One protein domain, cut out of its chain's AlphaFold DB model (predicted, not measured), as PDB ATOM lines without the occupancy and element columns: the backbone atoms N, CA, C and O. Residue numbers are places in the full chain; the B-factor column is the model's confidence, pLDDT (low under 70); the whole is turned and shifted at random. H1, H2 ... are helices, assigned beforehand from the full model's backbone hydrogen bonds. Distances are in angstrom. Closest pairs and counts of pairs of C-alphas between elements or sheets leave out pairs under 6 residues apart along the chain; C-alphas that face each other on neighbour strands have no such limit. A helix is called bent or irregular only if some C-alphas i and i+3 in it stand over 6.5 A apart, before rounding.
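AT A GLANCE: This is residues 8 to 129 of the 131 residues of an uncharacterized protein of Enterobacter quasihormaechei (UniProt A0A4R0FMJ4). Four helices pack into one cluster: H4 runs through the middle between H2 and H3, and H1b, the long arm of the bent helix H1, packs on H2 and on the first part of H3. H3 kinks and its far half splays away from H1b and H2, while residues 8 to 13, at the beginning of the printed part, stick out as a short arm. The printed part has 122 residues with four named helices, H1 to H4 in order, and no named strand; the class is all helix. The whole is only just compact, close to loose, with a radius of gyration of the C-alphas of 16.0 A and spans of 44 by 33 by 32 A.

IN THESE COORDINATES: H1, residues 9 to 39, was assigned as one helix by its hydrogen bonds but is bent, with C-alphas 16 and 19 standing 7.6 A apart. Its arm H1a, residues 9 to 16, begins at C-alpha 9, (-69.376, 1.779, -52.345). Its arm H1b, residues 19 to 39, is 31.0 A long. H2, residues 48 to 67, is 27.5 A long. H3, residues 74 to 98, is 34.3 A long, with a kink of 44 degrees near residue 81; it is only just irregular, with C-alphas 80 and 83 6.7 A apart. H4, residues 106 to 129, is 35.1 A long and ends at C-alpha 129, (-37.256, 16.731, -42.410).

HOW THE PARTS SIT: H2, H3 and H4 form an up and down bundle, each running against the one before it. H3 and H4 form a helical hairpin at 33 degrees, a shallow tilt only just short of steep; their closest C-alphas, of Gly 79 and Gln 120, are 4.1 A apart. H2 and H4 touch and run the same way, also at 33 degrees, only just short of steep; the closest C-alphas, of Ser 57 and Leu 117, are 5.1 A apart. H2 and H3, a helical hairpin at a steep tilt of 39 degrees, only just touch, with 3 pairs of C-alphas within 8 A; the closest are Val 61 and Leu 76, 6.4 A apart. H1b touches H3 with residues 19 to 26 alone, at a steep tilt of 56 degrees, the same way; the closest C-alphas, of Tyr 19 and Met 77, are 5.2 A apart. H1b and H2 form a helical hairpin at a shallow tilt of 21 degrees; the closest C-alphas, of Phe 27 and Leu 58, are 7.1 A apart. H1a is about perpendicular to H1b, at 86 degrees, and apart from H2, H3 and H4. Every O i to N i+4 pair is within hydrogen-bond range in H1a, H2 and H4, against 16 of 17 in H1b and 18 of 21 in H3.

THE WHOLE: The two farthest C-alphas, of Tyr 8 and Gly 46, are 47.4 A apart. The printed part has no cut, and its three links are short. Mean pLDDT of the printed part is 76.7; residues 43 to 46, 64 to 75 and 127 to 129 are under 70.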
ATOM      1  N   TYR A   8     -70.606   2.511 -56.684       74.50
ATOM      2  CA  TYR A   8     -70.019   1.291 -56.126       74.50
ATOM      3  C   TYR A   8     -69.294   1.603 -54.806       74.50
ATOM      4  O   TYR A   8     -68.131   2.018 -54.832       74.50
ATOM      5  N   PRO A   9     -69.946   1.408 -53.642       73.44
ATOM      6  CA  PRO A   9     -69.376   1.779 -52.345       73.44
ATOM      7  C   PRO A   9     -68.080   1.015 -52.042       73.44
ATOM      8  O   PRO A   9     -67.132   1.598 -51.526       73.44
ATOM      9  N   LEU A  10     -67.993  -0.252 -52.460       74.75
ATOM     10  CA  LEU A  10     -66.782  -1.070 -52.349       74.75
ATOM     11  C   LEU A  10     -65.606  -0.500 -53.149       74.75
ATOM     12  O   LEU A  10     -64.504  -0.393 -52.623       74.75
ATOM     13  N   LEU A  11     -65.840  -0.082 -54.396       77.50
ATOM     14  CA  LEU A  11     -64.796   0.489 -55.253       77.50
ATOM     15  C   LEU A  11     -64.269   1.809 -54.676       77.50
ATOM     16  O   LEU A  11     -63.071   2.075 -54.719       77.50
ATOM     17  N   LYS A  12     -65.161   2.618 -54.092       76.81
ATOM     18  CA  LYS A  12     -64.804   3.863 -53.402       76.81
ATOM     19  C   LYS A  12     -63.951   3.599 -52.158       76.81
ATOM     20  O   LYS A  12     -62.943   4.272 -51.969       76.81
ATOM     21  N   ILE A  13     -64.320   2.607 -51.345       73.94
ATOM     22  CA  ILE A  13     -63.528   2.176 -50.180       73.94
ATOM     23  C   ILE A  13     -62.150   1.694 -50.640       73.94
ATOM     24  O   ILE A  13     -61.140   2.184 -50.141       73.94
ATOM     25  N   LEU A  14     -62.090   0.813 -51.642       77.44
ATOM     26  CA  LEU A  14     -60.828   0.297 -52.171       77.44
ATOM     27  C   LEU A  14     -59.931   1.426 -52.687       77.44
ATOM     28  O   LEU A  14     -58.738   1.446 -52.415       77.44
ATOM     29  N   HIS A  15     -60.509   2.393 -53.400       75.88
ATOM     30  CA  HIS A  15     -59.773   3.536 -53.924       75.88
ATOM     31  C   HIS A  15     -59.239   4.442 -52.810       75.88
ATOM     32  O   HIS A  15     -58.107   4.910 -52.914       75.88
ATOM     33  N   ASN A  16     -60.015   4.662 -51.748       75.06
ATOM     34  CA  ASN A  16     -59.609   5.489 -50.612       75.06
ATOM     35  C   ASN A  16     -58.506   4.826 -49.775       75.06
ATOM     36  O   ASN A  16     -57.567   5.503 -49.374       75.06
ATOM     37  N   TYR A  17     -58.587   3.510 -49.562       73.25
ATOM     38  CA  TYR A  17     -57.638   2.770 -48.723       73.25
ATOM     39  C   TYR A  17     -56.505   2.090 -49.497       73.25
ATOM     40  O   TYR A  17     -55.649   1.466 -48.873       73.25
ATOM     41  N   ARG A  18     -56.450   2.211 -50.835       75.94
ATOM     42  CA  ARG A  18     -55.462   1.517 -51.693       75.94
ATOM     43  C   ARG A  18     -54.026   1.627 -51.184       75.94
ATOM     44  O   ARG A  18     -53.255   0.686 -51.279       75.94
ATOM     45  N   TYR A  19     -53.693   2.776 -50.619       75.12
ATOM     46  CA  TYR A  19     -52.359   3.132 -50.165       75.12
ATOM     47  C   TYR A  19     -51.910   2.430 -48.885       75.12
ATOM     48  O   TYR A  19     -50.715   2.341 -48.636       75.12
ATOM     49  N   ILE A  20     -52.854   1.897 -48.115       75.88
ATOM     50  CA  ILE A  20     -52.601   1.064 -46.935       75.88
ATOM     51  C   ILE A  20     -52.793  -0.406 -47.311       75.88
ATOM     52  O   ILE A  20     -51.993  -1.268 -46.958       75.88
ATOM     53  N   LEU A  21     -53.842  -0.686 -48.085       76.19
ATOM     54  CA  LEU A  21     -54.272  -2.035 -48.433       76.19
ATOM     55  C   LEU A  21     -53.261  -2.744 -49.347       76.19
ATOM     56  O   LEU A  21     -53.002  -3.928 -49.156       76.19
ATOM     57  N   ILE A  22     -52.652  -2.028 -50.300       80.50
ATOM     58  CA  ILE A  22     -51.641  -2.600 -51.201       80.50
ATOM     59  C   ILE A  22     -50.353  -2.962 -50.433       80.50
ATOM     60  O   ILE A  22     -49.963  -4.128 -50.510       80.50
ATOM     61  N   PRO A  23     -49.715  -2.063 -49.650       78.00
ATOM     62  CA  PRO A  23     -48.576  -2.445 -48.810       78.00
ATOM     63  C   PRO A  23     -48.901  -3.570 -47.824       78.00
ATOM     64  O   PRO A  23     -48.126  -4.513 -47.693       78.00
ATOM     65  N   ALA A  24     -50.069  -3.526 -47.171       81.31
ATOM     66  CA  ALA A  24     -50.486  -4.580 -46.247       81.31
ATOM     67  C   ALA A  24     -50.556  -5.951 -46.932       81.31
ATOM     68  O   ALA A  24     -50.129  -6.955 -46.361       81.31
ATOM     69  N   LEU A  25     -51.051  -6.002 -48.170       83.56
ATOM     70  CA  LEU A  25     -51.116  -7.230 -48.954       83.56
ATOM     71  C   LEU A  25     -49.717  -7.748 -49.315       83.56
ATOM     72  O   LEU A  25     -49.465  -8.943 -49.163       83.56
ATOM     73  N   VAL A  26     -48.797  -6.861 -49.710       83.44
ATOM     74  CA  VAL A  26     -47.389  -7.204 -49.983       83.44
ATOM     75  C   VAL A  26     -46.736  -7.839 -48.751       83.44
ATOM     76  O   VAL A  26     -46.265  -8.974 -48.823       83.44
ATOM     77  N   PHE A  27     -46.809  -7.186 -47.588       82.25
ATOM     78  CA  PHE A  27     -46.221  -7.729 -46.356       82.25
ATOM     79  C   PHE A  27     -46.912  -9.010 -45.871       82.25
ATOM     80  O   PHE A  27     -46.262  -9.890 -45.312       82.25
ATOM     81  N   THR A  28     -48.216  -9.168 -46.117       84.12
ATOM     82  CA  THR A  28     -48.935 -10.413 -45.791       84.12
ATOM     83  C   THR A  28     -48.422 -11.588 -46.625       84.12
ATOM     84  O   THR A  28     -48.244 -12.689 -46.097       84.12
ATOM     85  N   ILE A  29     -48.144 -11.370 -47.914       84.75
ATOM     86  CA  ILE A  29     -47.525 -12.386 -48.775       84.75
ATOM     87  C   ILE A  29     -46.129 -12.733 -48.251       84.75
ATOM     88  O   ILE A  29     -45.817 -13.912 -48.109       84.75
ATOM     89  N   GLU A  30     -45.317 -11.736 -47.898       83.31
ATOM     90  CA  GLU A  30     -43.970 -11.950 -47.352       83.31
ATOM     91  C   GLU A  30     -43.988 -12.759 -46.042       83.31
ATOM     92  O   GLU A  30     -43.217 -13.711 -45.889       83.31
ATOM     93  N   LEU A  31     -44.921 -12.460 -45.133       81.75
ATOM     94  CA  LEU A  31     -45.143 -13.228 -43.899       81.75
ATOM     95  C   LEU A  31     -45.642 -14.652 -44.171       81.75
ATOM     96  O   LEU A  31     -45.275 -15.588 -43.463       81.75
ATOM     97  N   THR A  32     -46.461 -14.840 -45.205       84.00
ATOM     98  CA  THR A  32     -46.946 -16.169 -45.599       84.00
ATOM     99  C   THR A  32     -45.808 -17.011 -46.170       84.00
ATOM    100  O   THR A  32     -45.640 -18.168 -45.783       84.00
ATOM    101  N   VAL A  33     -44.978 -16.428 -47.043       82.19
ATOM    102  CA  VAL A  33     -43.762 -17.069 -47.563       82.19
ATOM    103  C   VAL A  33     -42.844 -17.446 -46.405       82.19
ATOM    104  O   VAL A  33     -42.363 -18.578 -46.357       82.19
ATOM    105  N   TRP A  34     -42.671 -16.560 -45.422       78.75
ATOM    106  CA  TRP A  34     -41.929 -16.885 -44.210       78.75
ATOM    107  C   TRP A  34     -42.489 -18.090 -43.464       78.75
ATOM    108  O   TRP A  34     -41.739 -19.021 -43.172       78.75
ATOM    109  N   ALA A  35     -43.789 -18.094 -43.174       80.81
ATOM    110  CA  ALA A  35     -44.428 -19.189 -42.456       80.81
ATOM    111  C   ALA A  35     -44.218 -20.528 -43.185       80.81
ATOM    112  O   ALA A  35     -43.867 -21.527 -42.558       80.81
ATOM    113  N   VAL A  36     -44.337 -20.537 -44.516       83.62
ATOM    114  CA  VAL A  36     -44.090 -21.725 -45.351       83.62
ATOM    115  C   VAL A  36     -42.624 -22.167 -45.301       83.62
ATOM    116  O   VAL A  36     -42.353 -23.362 -45.179       83.62
ATOM    117  N   LEU A  37     -41.665 -21.241 -45.367       79.25
ATOM    118  CA  LEU A  37     -40.234 -21.560 -45.252       79.25
ATOM    119  C   LEU A  37     -39.883 -22.110 -43.865       79.25
ATOM    120  O   LEU A  37     -39.050 -23.011 -43.749       79.25
ATOM    121  N   ASN A  38     -40.542 -21.604 -42.822       79.38
ATOM    122  CA  ASN A  38     -40.354 -22.070 -41.455       79.38
ATOM    123  C   ASN A  38     -40.903 -23.491 -41.263       79.38
ATOM    124  O   ASN A  38     -40.219 -24.341 -40.703       79.38
ATOM    125  N   LEU A  39     -42.079 -23.793 -41.830       80.88
ATOM    126  CA  LEU A  39     -42.638 -25.152 -41.852       80.88
ATOM    127  C   LEU A  39     -41.736 -26.157 -42.584       80.88
ATOM    128  O   LEU A  39     -41.736 -27.339 -42.250       80.88
ATOM    129  N   LYS A  40     -40.951 -25.700 -43.566       82.44
ATOM    130  CA  LYS A  40     -39.980 -26.531 -44.295       82.44
ATOM    131  C   LYS A  40     -38.610 -26.641 -43.609       82.44
ATOM    132  O   LYS A  40     -37.708 -27.239 -44.185       82.44
ATOM    133  N   GLY A  41     -38.428 -26.057 -42.420       74.38
ATOM    134  CA  GLY A  41     -37.154 -26.076 -41.687       74.38
ATOM    135  C   GLY A  41     -36.054 -25.191 -42.293       74.38
ATOM    136  O   GLY A  41     -34.914 -25.231 -41.846       74.38
ATOM    137  N   VAL A  42     -36.385 -24.374 -43.298       72.19
ATOM    138  CA  VAL A  42     -35.454 -23.448 -43.975       72.19
ATOM    139  C   VAL A  42     -35.423 -22.089 -43.265       72.19
ATOM    140  O   VAL A  42     -34.475 -21.318 -43.405       72.19
ATOM    141  N   GLY A  43     -36.443 -21.802 -42.447       62.81
ATOM    142  CA  GLY A  43     -36.583 -20.543 -41.717       62.81
ATOM    143  C   GLY A  43     -35.397 -20.203 -40.807       62.81
ATOM    144  O   GLY A  43     -35.099 -19.018 -40.654       62.81
ATOM    145  N   ASP A  44     -34.698 -21.200 -40.255       64.31
ATOM    146  CA  ASP A  44     -33.600 -21.039 -39.284       64.31
ATOM    147  C   ASP A  44     -32.188 -21.024 -39.887       64.31
ATOM    148  O   ASP A  44     -31.202 -20.976 -39.156       64.31
ATOM    149  N   MET A  45     -32.060 -20.964 -41.215       67.94
ATOM    150  CA  MET A  45     -30.770 -20.853 -41.918       67.94
ATOM    151  C   MET A  45     -30.078 -19.470 -41.758       67.94
ATOM    152  O   MET A  45     -29.440 -18.977 -42.681       67.94
ATOM    153  N   GLY A  46     -30.194 -18.812 -40.598       65.44
ATOM    154  CA  GLY A  46     -29.489 -17.554 -40.298       65.44
ATOM    155  C   GLY A  46     -30.164 -16.272 -40.801       65.44
ATOM    156  O   GLY A  46     -29.585 -15.192 -40.717       65.44
ATOM    157  N   TRP A  47     -31.415 -16.342 -41.259       71.75
ATOM    158  CA  TRP A  47     -32.144 -15.221 -41.879       71.75
ATOM    159  C   TRP A  47     -32.740 -14.205 -40.886       71.75
ATOM    160  O   TRP A  47     -33.773 -13.588 -41.155       71.75
ATOM    161  N   VAL A  48     -32.113 -14.018 -39.720       74.56
ATOM    162  CA  VAL A  48     -32.606 -13.129 -38.651       74.56
ATOM    163  C   VAL A  48     -32.739 -11.687 -39.142       74.56
ATOM    164  O   VAL A  48     -33.766 -11.058 -38.894       74.56
ATOM    165  N   SER A  49     -31.760 -11.189 -39.902       74.88
ATOM    166  CA  SER A  49     -31.779  -9.827 -40.455       74.88
ATOM    167  C   SER A  49     -33.013  -9.570 -41.314       74.88
ATOM    168  O   SER A  49     -33.636  -8.524 -41.196       74.88
ATOM    169  N   TRP A  50     -33.429 -10.549 -42.116       77.25
ATOM    170  CA  TRP A  50     -34.637 -10.423 -42.922       77.25
ATOM    171  C   TRP A  50     -35.910 -10.378 -42.062       77.25
ATOM    172  O   TRP A  50     -36.778  -9.547 -42.320       77.25
ATOM    173  N   ARG A  51     -36.003 -11.183 -40.990       76.06
ATOM    174  CA  ARG A  51     -37.134 -11.125 -40.038       76.06
ATOM    175  C   ARG A  51     -37.244  -9.737 -39.404       76.06
ATOM    176  O   ARG A  51     -38.332  -9.173 -39.318       76.06
ATOM    177  N   VAL A  52     -36.107  -9.180 -38.990       79.75
ATOM    178  CA  VAL A  52     -36.028  -7.836 -38.409       79.75
ATOM    179  C   VAL A  52     -36.424  -6.776 -39.438       79.75
ATOM    180  O   VAL A  52     -37.206  -5.887 -39.112       79.75
ATOM    181  N   CYS A  53     -35.973  -6.896 -40.688       79.94
ATOM    182  CA  CYS A  53     -36.338  -5.971 -41.758       79.94
ATOM    183  C   CYS A  53     -37.821  -6.028 -42.131       79.94
ATOM    184  O   CYS A  53     -38.416  -4.975 -42.334       79.94
ATOM    185  N   LEU A  54     -38.440  -7.212 -42.159       79.62
ATOM    186  CA  LEU A  54     -39.888  -7.352 -42.351       79.62
ATOM    187  C   LEU A  54     -40.674  -6.626 -41.261       79.62
ATOM    188  O   LEU A  54     -41.567  -5.832 -41.557       79.62
ATOM    189  N   LEU A  55     -40.324  -6.878 -39.999       81.31
ATOM    190  CA  LEU A  55     -41.003  -6.273 -38.856       81.31
ATOM    191  C   LEU A  55     -40.807  -4.755 -38.821       81.31
ATOM    192  O   LEU A  55     -41.761  -4.027 -38.558       81.31
ATOM    193  N   LEU A  56     -39.601  -4.270 -39.134       81.38
ATOM    194  CA  LEU A  56     -39.314  -2.838 -39.249       81.38
ATOM    195  C   LEU A  56     -40.090  -2.182 -40.392       81.38
ATOM    196  O   LEU A  56     -40.638  -1.104 -40.188       81.38
ATOM    197  N   SER A  57     -40.186  -2.816 -41.562       78.75
ATOM    198  CA  SER A  57     -40.978  -2.290 -42.681       78.75
ATOM    199  C   SER A  57     -42.452  -2.169 -42.307       78.75
ATOM    200  O   SER A  57     -43.068  -1.130 -42.535       78.75
ATOM    201  N   LEU A  58     -43.005  -3.196 -41.656       74.62
ATOM    202  CA  LEU A  58     -44.394  -3.214 -41.198       74.62
ATOM    203  C   LEU A  58     -44.637  -2.143 -40.122       74.62
ATOM    204  O   LEU A  58     -45.617  -1.402 -40.191       74.62
ATOM    205  N   PHE A  59     -43.694  -1.985 -39.188       79.31
ATOM    206  CA  PHE A  59     -43.713  -0.908 -38.200       79.31
ATOM    207  C   PHE A  59     -43.671   0.476 -38.855       79.31
ATOM    208  O   PHE A  59     -44.468   1.334 -38.492       79.31
ATOM    209  N   LEU A  60     -42.794   0.702 -39.837       74.12
ATOM    210  CA  LEU A  60     -42.672   1.983 -40.537       74.12
ATOM    211  C   LEU A  60     -43.923   2.331 -41.338       74.12
ATOM    212  O   LEU A  60     -44.279   3.503 -41.405       74.12
ATOM    213  N   VAL A  61     -44.609   1.344 -41.917       74.81
ATOM    214  CA  VAL A  61     -45.894   1.547 -42.603       74.81
ATOM    215  C   VAL A  61     -46.956   2.007 -41.608       74.81
ATOM    216  O   VAL A  61     -47.576   3.046 -41.823       74.81
ATOM    217  N   CYS A  62     -47.123   1.290 -40.491       72.94
ATOM    218  CA  CYS A  62     -48.082   1.657 -39.446       72.94
ATOM    219  C   CYS A  62     -47.746   3.007 -38.796       72.94
ATOM    220  O   CYS A  62     -48.633   3.830 -38.567       72.94
ATOM    221  N   PHE A  63     -46.464   3.251 -38.513       74.19
ATOM    222  CA  PHE A  63     -45.987   4.508 -37.954       74.19
ATOM    223  C   PHE A  63     -46.209   5.657 -38.929       74.19
ATOM    224  O   PHE A  63     -46.680   6.709 -38.518       74.19
ATOM    225  N   SER A  64     -45.913   5.470 -40.216       68.12
ATOM    226  CA  SER A  64     -46.067   6.528 -41.211       68.12
ATOM    227  C   SER A  64     -47.534   6.911 -41.413       68.12
ATOM    228  O   SER A  64     -47.844   8.098 -41.477       68.12
ATOM    229  N   ASP A  65     -48.437   5.928 -41.429       68.19
ATOM    230  CA  ASP A  65     -49.885   6.154 -41.488       68.19
ATOM    231  C   ASP A  65     -50.399   6.919 -40.251       68.19
ATOM    232  O   ASP A  65     -51.090   7.931 -40.364       68.19
ATOM    233  N   SER A  66     -49.979   6.503 -39.051       68.06
ATOM    234  CA  SER A  66     -50.420   7.117 -37.793       68.06
ATOM    235  C   SER A  66     -49.793   8.497 -37.525       68.06
ATOM    236  O   SER A  66     -50.486   9.430 -37.112       68.06
ATOM    237  N   ALA A  67     -48.488   8.660 -37.769       61.84
ATOM    238  CA  ALA A  67     -47.713   9.859 -37.432       61.84
ATOM    239  C   ALA A  67     -47.813  10.973 -38.486       61.84
ATOM    240  O   ALA A  67     -47.638  12.157 -38.166       61.84
ATOM    241  N   PHE A  68     -48.101  10.616 -39.739       62.59
ATOM    242  CA  PHE A  68     -48.256  11.551 -40.852       62.59
ATOM    243  C   PHE A  68     -49.656  11.467 -41.454       62.59
ATOM    244  O   PHE A  68     -49.804  11.587 -42.666       62.59
ATOM    245  N   ASN A  69     -50.672  11.384 -40.580       53.97
ATOM    246  CA  ASN A  69     -52.130  11.373 -40.822       53.97
ATOM    247  C   ASN A  69     -52.667  12.486 -41.777       53.97
ATOM    248  O   ASN A  69     -53.870  12.675 -41.926       53.97
ATOM    249  N   LYS A  70     -51.779  13.286 -42.385       52.59
ATOM    250  CA  LYS A  70     -52.021  14.396 -43.310       52.59
ATOM    251  C   LYS A  70     -51.329  14.292 -44.684       52.59
ATOM    252  O   LYS A  70     -51.604  15.169 -45.496       52.59
ATOM    253  N   LEU A  71     -50.465  13.315 -44.987       55.41
ATOM    254  CA  LEU A  71     -49.635  13.360 -46.208       55.41
ATOM    255  C   LEU A  71     -49.732  12.110 -47.099       55.41
ATOM    256  O   LEU A  71     -49.685  10.977 -46.636       55.41
ATOM    257  N   ASP A  72     -49.902  12.390 -48.395       59.50
ATOM    258  CA  ASP A  72     -50.057  11.522 -49.565       59.50
ATOM    259  C   ASP A  72     -49.781  10.024 -49.368       59.50
ATOM    260  O   ASP A  72     -48.652   9.552 -49.502       59.50
ATOM    261  N   GLY A  73     -50.851   9.235 -49.211       61.78
ATOM    262  CA  GLY A  73     -50.782   7.766 -49.167       61.78
ATOM    263  C   GLY A  73     -50.048   7.129 -50.361       61.78
ATOM    264  O   GLY A  73     -49.564   6.001 -50.262       61.78
ATOM    265  N   GLY A  74     -49.867   7.862 -51.467       64.69
ATOM    266  CA  GLY A  74     -48.968   7.463 -52.550       64.69
ATOM    267  C   GLY A  74     -47.601   7.015 -52.036       64.69
ATOM    268  O   GLY A  74     -47.081   6.004 -52.489       64.69
ATOM    269  N   PHE A  75     -47.061   7.680 -51.025       67.75
ATOM    270  CA  PHE A  75     -45.762   7.378 -50.443       67.75
ATOM    271  C   PHE A  75     -45.680   6.015 -49.738       67.75
ATOM    272  O   PHE A  75     -44.708   5.289 -49.935       67.75
ATOM    273  N   LEU A  76     -46.706   5.639 -48.961       70.75
ATOM    274  CA  LEU A  76     -46.782   4.317 -48.318       70.75
ATOM    275  C   LEU A  76     -46.722   3.205 -49.368       70.75
ATOM    276  O   LEU A  76     -46.043   2.193 -49.190       70.75
ATOM    277  N   MET A  77     -47.394   3.442 -50.494       74.75
ATOM    278  CA  MET A  77     -47.367   2.563 -51.652       74.75
ATOM    279  C   MET A  77     -46.008   2.588 -52.364       74.75
ATOM    280  O   MET A  77     -45.507   1.526 -52.714       74.75
ATOM    281  N   TYR A  78     -45.377   3.751 -52.543       75.50
ATOM    282  CA  TYR A  78     -44.063   3.865 -53.186       75.50
ATOM    283  C   TYR A  78     -42.965   3.121 -52.411       75.50
ATOM    284  O   TYR A  78     -42.196   2.386 -53.028       75.50
ATOM    285  N   GLY A  79     -42.922   3.262 -51.081       75.31
ATOM    286  CA  GLY A  79     -41.920   2.622 -50.218       75.31
ATOM    287  C   GLY A  79     -41.922   1.096 -50.291       75.31
ATOM    288  O   GLY A  79     -40.865   0.476 -50.358       75.31
ATOM    289  N   SER A  80     -43.118   0.511 -50.353       77.75
ATOM    290  CA  SER A  80     -43.309  -0.938 -50.336       77.75
ATOM    291  C   SER A  80     -43.361  -1.542 -51.742       77.75
ATOM    292  O   SER A  80     -42.747  -2.568 -51.987       77.75
ATOM    293  N   VAL A  81     -44.060  -0.926 -52.701       77.06
ATOM    294  CA  VAL A  81     -44.396  -1.573 -53.986       77.06
ATOM    295  C   VAL A  81     -43.329  -1.367 -55.059       77.06
ATOM    296  O   VAL A  81     -43.128  -2.249 -55.893       77.06
ATOM    297  N   VAL A  82     -42.646  -0.216 -55.083       79.50
ATOM    298  CA  VAL A  82     -41.682   0.087 -56.155       79.50
ATOM    299  C   VAL A  82     -40.495  -0.870 -56.186       79.50
ATOM    300  O   VAL A  82     -40.146  -1.295 -57.289       79.50
ATOM    301  N   PRO A  83     -39.900  -1.274 -55.052       80.44
ATOM    302  CA  PRO A  83     -38.802  -2.240 -55.070       80.44
ATOM    303  C   PRO A  83     -39.223  -3.582 -55.676       80.44
ATOM    304  O   PRO A  83     -38.513  -4.122 -56.521       80.44
ATOM    305  N   TRP A  84     -40.435  -4.050 -55.365       79.62
ATOM    306  CA  TRP A  84     -41.008  -5.255 -55.968       79.62
ATOM    307  C   TRP A  84     -41.314  -5.095 -57.458       79.62
ATOM    308  O   TRP A  84     -40.984  -5.975 -58.251       79.62
ATOM    309  N   GLY A  85     -41.905  -3.969 -57.866       80.25
ATOM    310  CA  GLY A  85     -42.176  -3.680 -59.277       80.25
ATOM    311  C   GLY A  85     -40.894  -3.601 -60.109       80.25
ATOM    312  O   GLY A  85     -40.802  -4.216 -61.171       80.25
ATOM    313  N   GLY A  86     -39.877  -2.905 -59.597       80.12
ATOM    314  CA  GLY A  86     -38.557  -2.818 -60.216       80.12
ATOM    315  C   GLY A  86     -37.885  -4.183 -60.322       80.12
ATOM    316  O   GLY A  86     -37.401  -4.548 -61.391       80.12
ATOM    317  N   MET A  87     -37.928  -4.981 -59.256       81.38
ATOM    318  CA  MET A  87     -37.392  -6.339 -59.280       81.38
ATOM    319  C   MET A  87     -38.111  -7.256 -60.257       81.38
ATOM    320  O   MET A  87     -37.439  -8.021 -60.937       81.38
ATOM    321  N   LEU A  88     -39.439  -7.182 -60.371       82.31
ATOM    322  CA  LEU A  88     -40.177  -7.975 -61.356       82.31
ATOM    323  C   LEU A  88     -39.754  -7.626 -62.781       82.31
ATOM    324  O   LEU A  88     -39.560  -8.528 -63.595       82.31
ATOM    325  N   ILE A  89     -39.569  -6.341 -63.084       82.38
ATOM    326  CA  ILE A  89     -39.103  -5.890 -64.401       82.38
ATOM    327  C   ILE A  89     -37.678  -6.387 -64.659       82.38
ATOM    328  O   ILE A  89     -37.428  -7.010 -65.688       82.38
ATOM    329  N   VAL A  90     -36.757  -6.166 -63.718       82.50
ATOM    330  CA  VAL A  90     -35.355  -6.596 -63.847       82.50
ATOM    331  C   VAL A  90     -35.257  -8.114 -63.973       82.50
ATOM    332  O   VAL A  90     -34.564  -8.601 -64.861       82.50
ATOM    333  N   ALA A  91     -35.990  -8.867 -63.153       82.25
ATOM    334  CA  ALA A  91     -36.031 -10.321 -63.226       82.25
ATOM    335  C   ALA A  91     -36.623 -10.796 -64.558       82.25
ATOM    336  O   ALA A  91     -36.079 -11.702 -65.176       82.25
ATOM    337  N   SER A  92     -37.683 -10.156 -65.054       79.69
ATOM    338  CA  SER A  92     -38.280 -10.513 -66.347       79.69
ATOM    339  C   SER A  92     -37.308 -10.281 -67.504       79.69
ATOM    340  O   SER A  92     -37.131 -11.161 -68.340       79.69
ATOM    341  N   ILE A  93     -36.634  -9.126 -67.534       83.94
ATOM    342  CA  ILE A  93     -35.639  -8.794 -68.564       83.94
ATOM    343  C   ILE A  93     -34.454  -9.755 -68.483       83.94
ATOM    344  O   ILE A  93     -34.049 -10.327 -69.492       83.94
ATOM    345  N   TYR A  94     -33.911  -9.961 -67.284       80.62
ATOM    346  CA  TYR A  94     -32.745 -10.814 -67.090       80.62
ATOM    347  C   TYR A  94     -33.052 -12.277 -67.425       80.62
ATOM    348  O   TYR A  94     -32.270 -12.919 -68.123       80.62
ATOM    349  N   GLY A  95     -34.218 -12.786 -67.020       81.38
ATOM    350  CA  GLY A  95     -34.660 -14.137 -67.362       81.38
ATOM    351  C   GLY A  95     -34.973 -14.321 -68.839       81.38
ATOM    352  O   GLY A  95     -34.689 -15.386 -69.384       81.38
ATOM    353  N   PHE A  96     -35.472 -13.281 -69.510       80.81
ATOM    354  CA  PHE A  96     -35.643 -13.287 -70.959       80.81
ATOM    355  C   PHE A  96     -34.295 -13.367 -71.691       80.81
ATOM    356  O   PHE A  96     -34.142 -14.185 -72.594       80.81
ATOM    357  N   ILE A  97     -33.298 -12.578 -71.273       84.69
ATOM    358  CA  ILE A  97     -31.948 -12.586 -71.865       84.69
ATOM    359  C   ILE A  97     -31.244 -13.926 -71.628       84.69
ATOM    360  O   ILE A  97     -30.652 -14.488 -72.544       84.69
ATOM    361  N   GLN A  98     -31.302 -14.438 -70.399       81.94
ATOM    362  CA  GLN A  98     -30.622 -15.673 -70.001       81.94
ATOM    363  C   GLN A  98     -31.343 -16.941 -70.487       81.94
ATOM    364  O   GLN A  98     -30.783 -18.027 -70.357       81.94
ATOM    365  N   MET A  99     -32.578 -16.834 -71.004       84.88
ATOM    366  CA  MET A  99     -33.454 -17.981 -71.317       84.88
ATOM    367  C   MET A  99     -33.578 -18.974 -70.143       84.88
ATOM    368  O   MET A  99     -33.806 -20.168 -70.328       84.88
ATOM    369  N   ASN A 100     -33.389 -18.494 -68.914       78.00
ATOM    370  CA  ASN A 100     -33.327 -19.322 -67.719       78.00
ATOM    371  C   ASN A 100     -33.729 -18.495 -66.499       78.00
ATOM    372  O   ASN A 100     -33.242 -17.383 -66.319       78.00
ATOM    373  N   LEU A 101     -34.587 -19.059 -65.651       76.94
ATOM    374  CA  LEU A 101     -35.110 -18.435 -64.433       76.94
ATOM    375  C   LEU A 101     -34.394 -18.908 -63.159       76.94
ATOM    376  O   LEU A 101     -34.774 -18.493 -62.072       76.94
ATOM    377  N   ASN A 102     -33.334 -19.720 -63.254       78.75
ATOM    378  CA  ASN A 102     -32.605 -20.237 -62.083       78.75
ATOM    379  C   ASN A 102     -31.984 -19.156 -61.178       78.75
ATOM    380  O   ASN A 102     -31.588 -19.460 -60.057       78.75
ATOM    381  N   PHE A 103     -31.890 -17.908 -61.637       74.06
ATOM    382  CA  PHE A 103     -31.430 -16.780 -60.825       74.06
ATOM    383  C   PHE A 103     -32.527 -16.212 -59.897       74.06
ATOM    384  O   PHE A 103     -32.214 -15.400 -59.028       74.06
ATOM    385  N   LEU A 104     -33.802 -16.611 -60.057       77.56
ATOM    386  CA  LEU A 104     -34.878 -16.322 -59.098       77.56
ATOM    387  C   LEU A 104     -34.685 -17.190 -57.853       77.56
ATOM    388  O   LEU A 104     -35.337 -18.214 -57.655       77.56
ATOM    389  N   THR A 105     -33.736 -16.777 -57.024       79.25
ATOM    390  CA  THR A 105     -33.417 -17.435 -55.763       79.25
ATOM    391  C   THR A 105     -34.127 -16.760 -54.596       79.25
ATOM    392  O   THR A 105     -34.667 -15.653 -54.693       79.25
ATOM    393  N   LEU A 106     -34.091 -17.440 -53.452       75.88
ATOM    394  CA  LEU A 106     -34.482 -16.870 -52.166       75.88
ATOM    395  C   LEU A 106     -33.731 -15.565 -51.861       75.88
ATOM    396  O   LEU A 106     -34.341 -14.629 -51.360       75.88
ATOM    397  N   ASP A 107     -32.462 -15.454 -52.260       79.94
ATOM    398  CA  ASP A 107     -31.659 -14.236 -52.078       79.94
ATOM    399  C   ASP A 107     -32.239 -13.031 -52.813       79.94
ATOM    400  O   ASP A 107     -32.268 -11.927 -52.268       79.94
ATOM    401  N   LEU A 108     -32.750 -13.243 -54.031       77.56
ATOM    402  CA  LEU A 108     -33.411 -12.190 -54.793       77.56
ATOM    403  C   LEU A 108     -34.671 -11.730 -54.054       77.56
ATOM    404  O   LEU A 108     -34.864 -10.534 -53.866       77.56
ATOM    405  N   PHE A 109     -35.487 -12.666 -53.564       78.06
ATOM    406  CA  PHE A 109     -36.669 -12.350 -52.761       78.06
ATOM    407  C   PHE A 109     -36.310 -11.549 -51.495       78.06
ATOM    408  O   PHE A 109     -36.959 -10.550 -51.186       78.06
ATOM    409  N   TYR A 110     -35.237 -11.922 -50.798       79.25
ATOM    410  CA  TYR A 110     -34.763 -11.191 -49.624       79.25
ATOM    411  C   TYR A 110     -34.260  -9.790 -49.960       79.25
ATOM    412  O   TYR A 110     -34.596  -8.844 -49.246       79.25
ATOM    413  N   ALA A 111     -33.523  -9.626 -51.061       83.25
ATOM    414  CA  ALA A 111     -33.089  -8.316 -51.539       83.25
ATOM    415  C   ALA A 111     -34.279  -7.369 -51.770       83.25
ATOM    416  O   ALA A 111     -34.168  -6.180 -51.480       83.25
ATOM    417  N   GLY A 112     -35.431  -7.896 -52.195       83.38
ATOM    418  CA  GLY A 112     -36.671  -7.125 -52.310       83.38
ATOM    419  C   GLY A 112     -37.192  -6.600 -50.991       83.38
ATOM    420  O   GLY A 112     -37.509  -5.419 -50.892       83.38
ATOM    421  N   VAL A 113     -37.181  -7.422 -49.947       82.56
ATOM    422  CA  VAL A 113     -37.582  -6.994 -48.600       82.56
ATOM    423  C   VAL A 113     -36.634  -5.929 -48.041       82.56
ATOM    424  O   VAL A 113     -37.089  -4.930 -47.481       82.56
ATOM    425  N   PHE A 114     -35.320  -6.103 -48.213       84.25
ATOM    426  CA  PHE A 114     -34.336  -5.092 -47.810       84.25
ATOM    427  C   PHE A 114     -34.485  -3.796 -48.616       84.25
ATOM    428  O   PHE A 114     -34.400  -2.709 -48.046       84.25
ATOM    429  N   GLY A 115     -34.743  -3.901 -49.921       84.25
ATOM    430  CA  GLY A 115     -35.014  -2.766 -50.797       84.25
ATOM    431  C   GLY A 115     -36.260  -1.997 -50.363       84.25
ATOM    432  O   GLY A 115     -36.192  -0.781 -50.200       84.25
ATOM    433  N   SER A 116     -37.358  -2.702 -50.092       84.75
ATOM    434  CA  SER A 116     -38.591  -2.139 -49.528       84.75
ATOM    435  C   SER A 116     -38.325  -1.412 -48.219       84.75
ATOM    436  O   SER A 116     -38.683  -0.246 -48.103       84.75
ATOM    437  N   LEU A 117     -37.595  -2.014 -47.275       84.19
ATOM    438  CA  LEU A 117     -37.226  -1.336 -46.030       84.19
ATOM    439  C   LEU A 117     -36.415  -0.057 -46.280       84.19
ATOM    440  O   LEU A 117     -36.725   0.991 -45.716       84.19
ATOM    441  N   ALA A 118     -35.360  -0.140 -47.091       85.06
ATOM    442  CA  ALA A 118     -34.450   0.976 -47.333       85.06
ATOM    443  C   ALA A 118     -35.176   2.150 -47.993       85.06
ATOM    444  O   ALA A 118     -35.035   3.296 -47.562       85.06
ATOM    445  N   VAL A 119     -35.998   1.863 -49.002       84.38
ATOM    446  CA  VAL A 119     -36.790   2.872 -49.700       84.38
ATOM    447  C   VAL A 119     -37.837   3.460 -48.751       84.38
ATOM    448  O   VAL A 119     -37.923   4.683 -48.664       84.38
ATOM    449  N   GLN A 120     -38.541   2.643 -47.959       82.19
ATOM    450  CA  GLN A 120     -39.483   3.107 -46.931       82.19
ATOM    451  C   GLN A 120     -38.804   4.015 -45.886       82.19
ATOM    452  O   GLN A 120     -39.370   5.039 -45.504       82.19
ATOM    453  N   LEU A 121     -37.581   3.687 -45.451       82.88
ATOM    454  CA  LEU A 121     -36.790   4.483 -44.506       82.88
ATOM    455  C   LEU A 121     -36.376   5.835 -45.085       82.88
ATOM    456  O   LEU A 121     -36.640   6.860 -44.459       82.88
ATOM    457  N   VAL A 122     -35.752   5.848 -46.269       82.50
ATOM    458  CA  VAL A 122     -35.318   7.083 -46.950       82.50
ATOM    459  C   VAL A 122     -36.491   8.039 -47.079       82.50
ATOM    460  O   VAL A 122     -36.407   9.212 -46.718       82.50
ATOM    461  N   PHE A 123     -37.614   7.502 -47.529       76.25
ATOM    462  CA  PHE A 123     -38.847   8.238 -47.661       76.25
ATOM    463  C   PHE A 123     -39.307   8.793 -46.308       76.25
ATOM    464  O   PHE A 123     -39.521  10.006 -46.196       76.25
ATOM    465  N   THR A 124     -39.408   7.956 -45.269       75.25
ATOM    466  CA  THR A 124     -39.840   8.378 -43.919       75.25
ATOM    467  C   THR A 124     -38.962   9.509 -43.370       75.25
ATOM    468  O   THR A 124     -39.471  10.483 -42.813       75.25
ATOM    469  N   VAL A 125     -37.645   9.429 -43.582       77.62
ATOM    470  CA  VAL A 125     -36.679  10.459 -43.168       77.62
ATOM    471  C   VAL A 125     -36.883  11.769 -43.931       77.62
ATOM    472  O   VAL A 125     -36.862  12.833 -43.313       77.62
ATOM    473  N   ILE A 126     -37.109  11.726 -45.248       76.00
ATOM    474  CA  ILE A 126     -37.388  12.933 -46.048       76.00
ATOM    475  C   ILE A 126     -38.628  13.653 -45.503       76.00
ATOM    476  O   ILE A 126     -38.583  14.856 -45.266       76.00
ATOM    477  N   GLN A 127     -39.710  12.923 -45.222       67.94
ATOM    478  CA  GLN A 127     -40.943  13.511 -44.681       67.94
ATOM    479  C   GLN A 127     -40.761  14.098 -43.282       67.94
ATOM    480  O   GLN A 127     -41.334  15.138 -42.966       67.94
ATOM    481  N   CYS A 128     -39.944  13.462 -42.442       67.88
ATOM    482  CA  CYS A 128     -39.653  13.985 -41.114       67.88
ATOM    483  C   CYS A 128     -38.867  15.308 -41.167       67.88
ATOM    484  O   CYS A 128     -39.064  16.149 -40.298       67.88
ATOM    485  N   ASN A 129     -38.025  15.500 -42.190       65.31
ATOM    486  CA  ASN A 129     -37.256  16.731 -42.410       65.31
ATOM    487  C   ASN A 129     -38.029  17.827 -43.169       65.31
ATOM    488  O   ASN A 129     -37.585  18.970 -43.186       65.31
TER     489      ASN A 129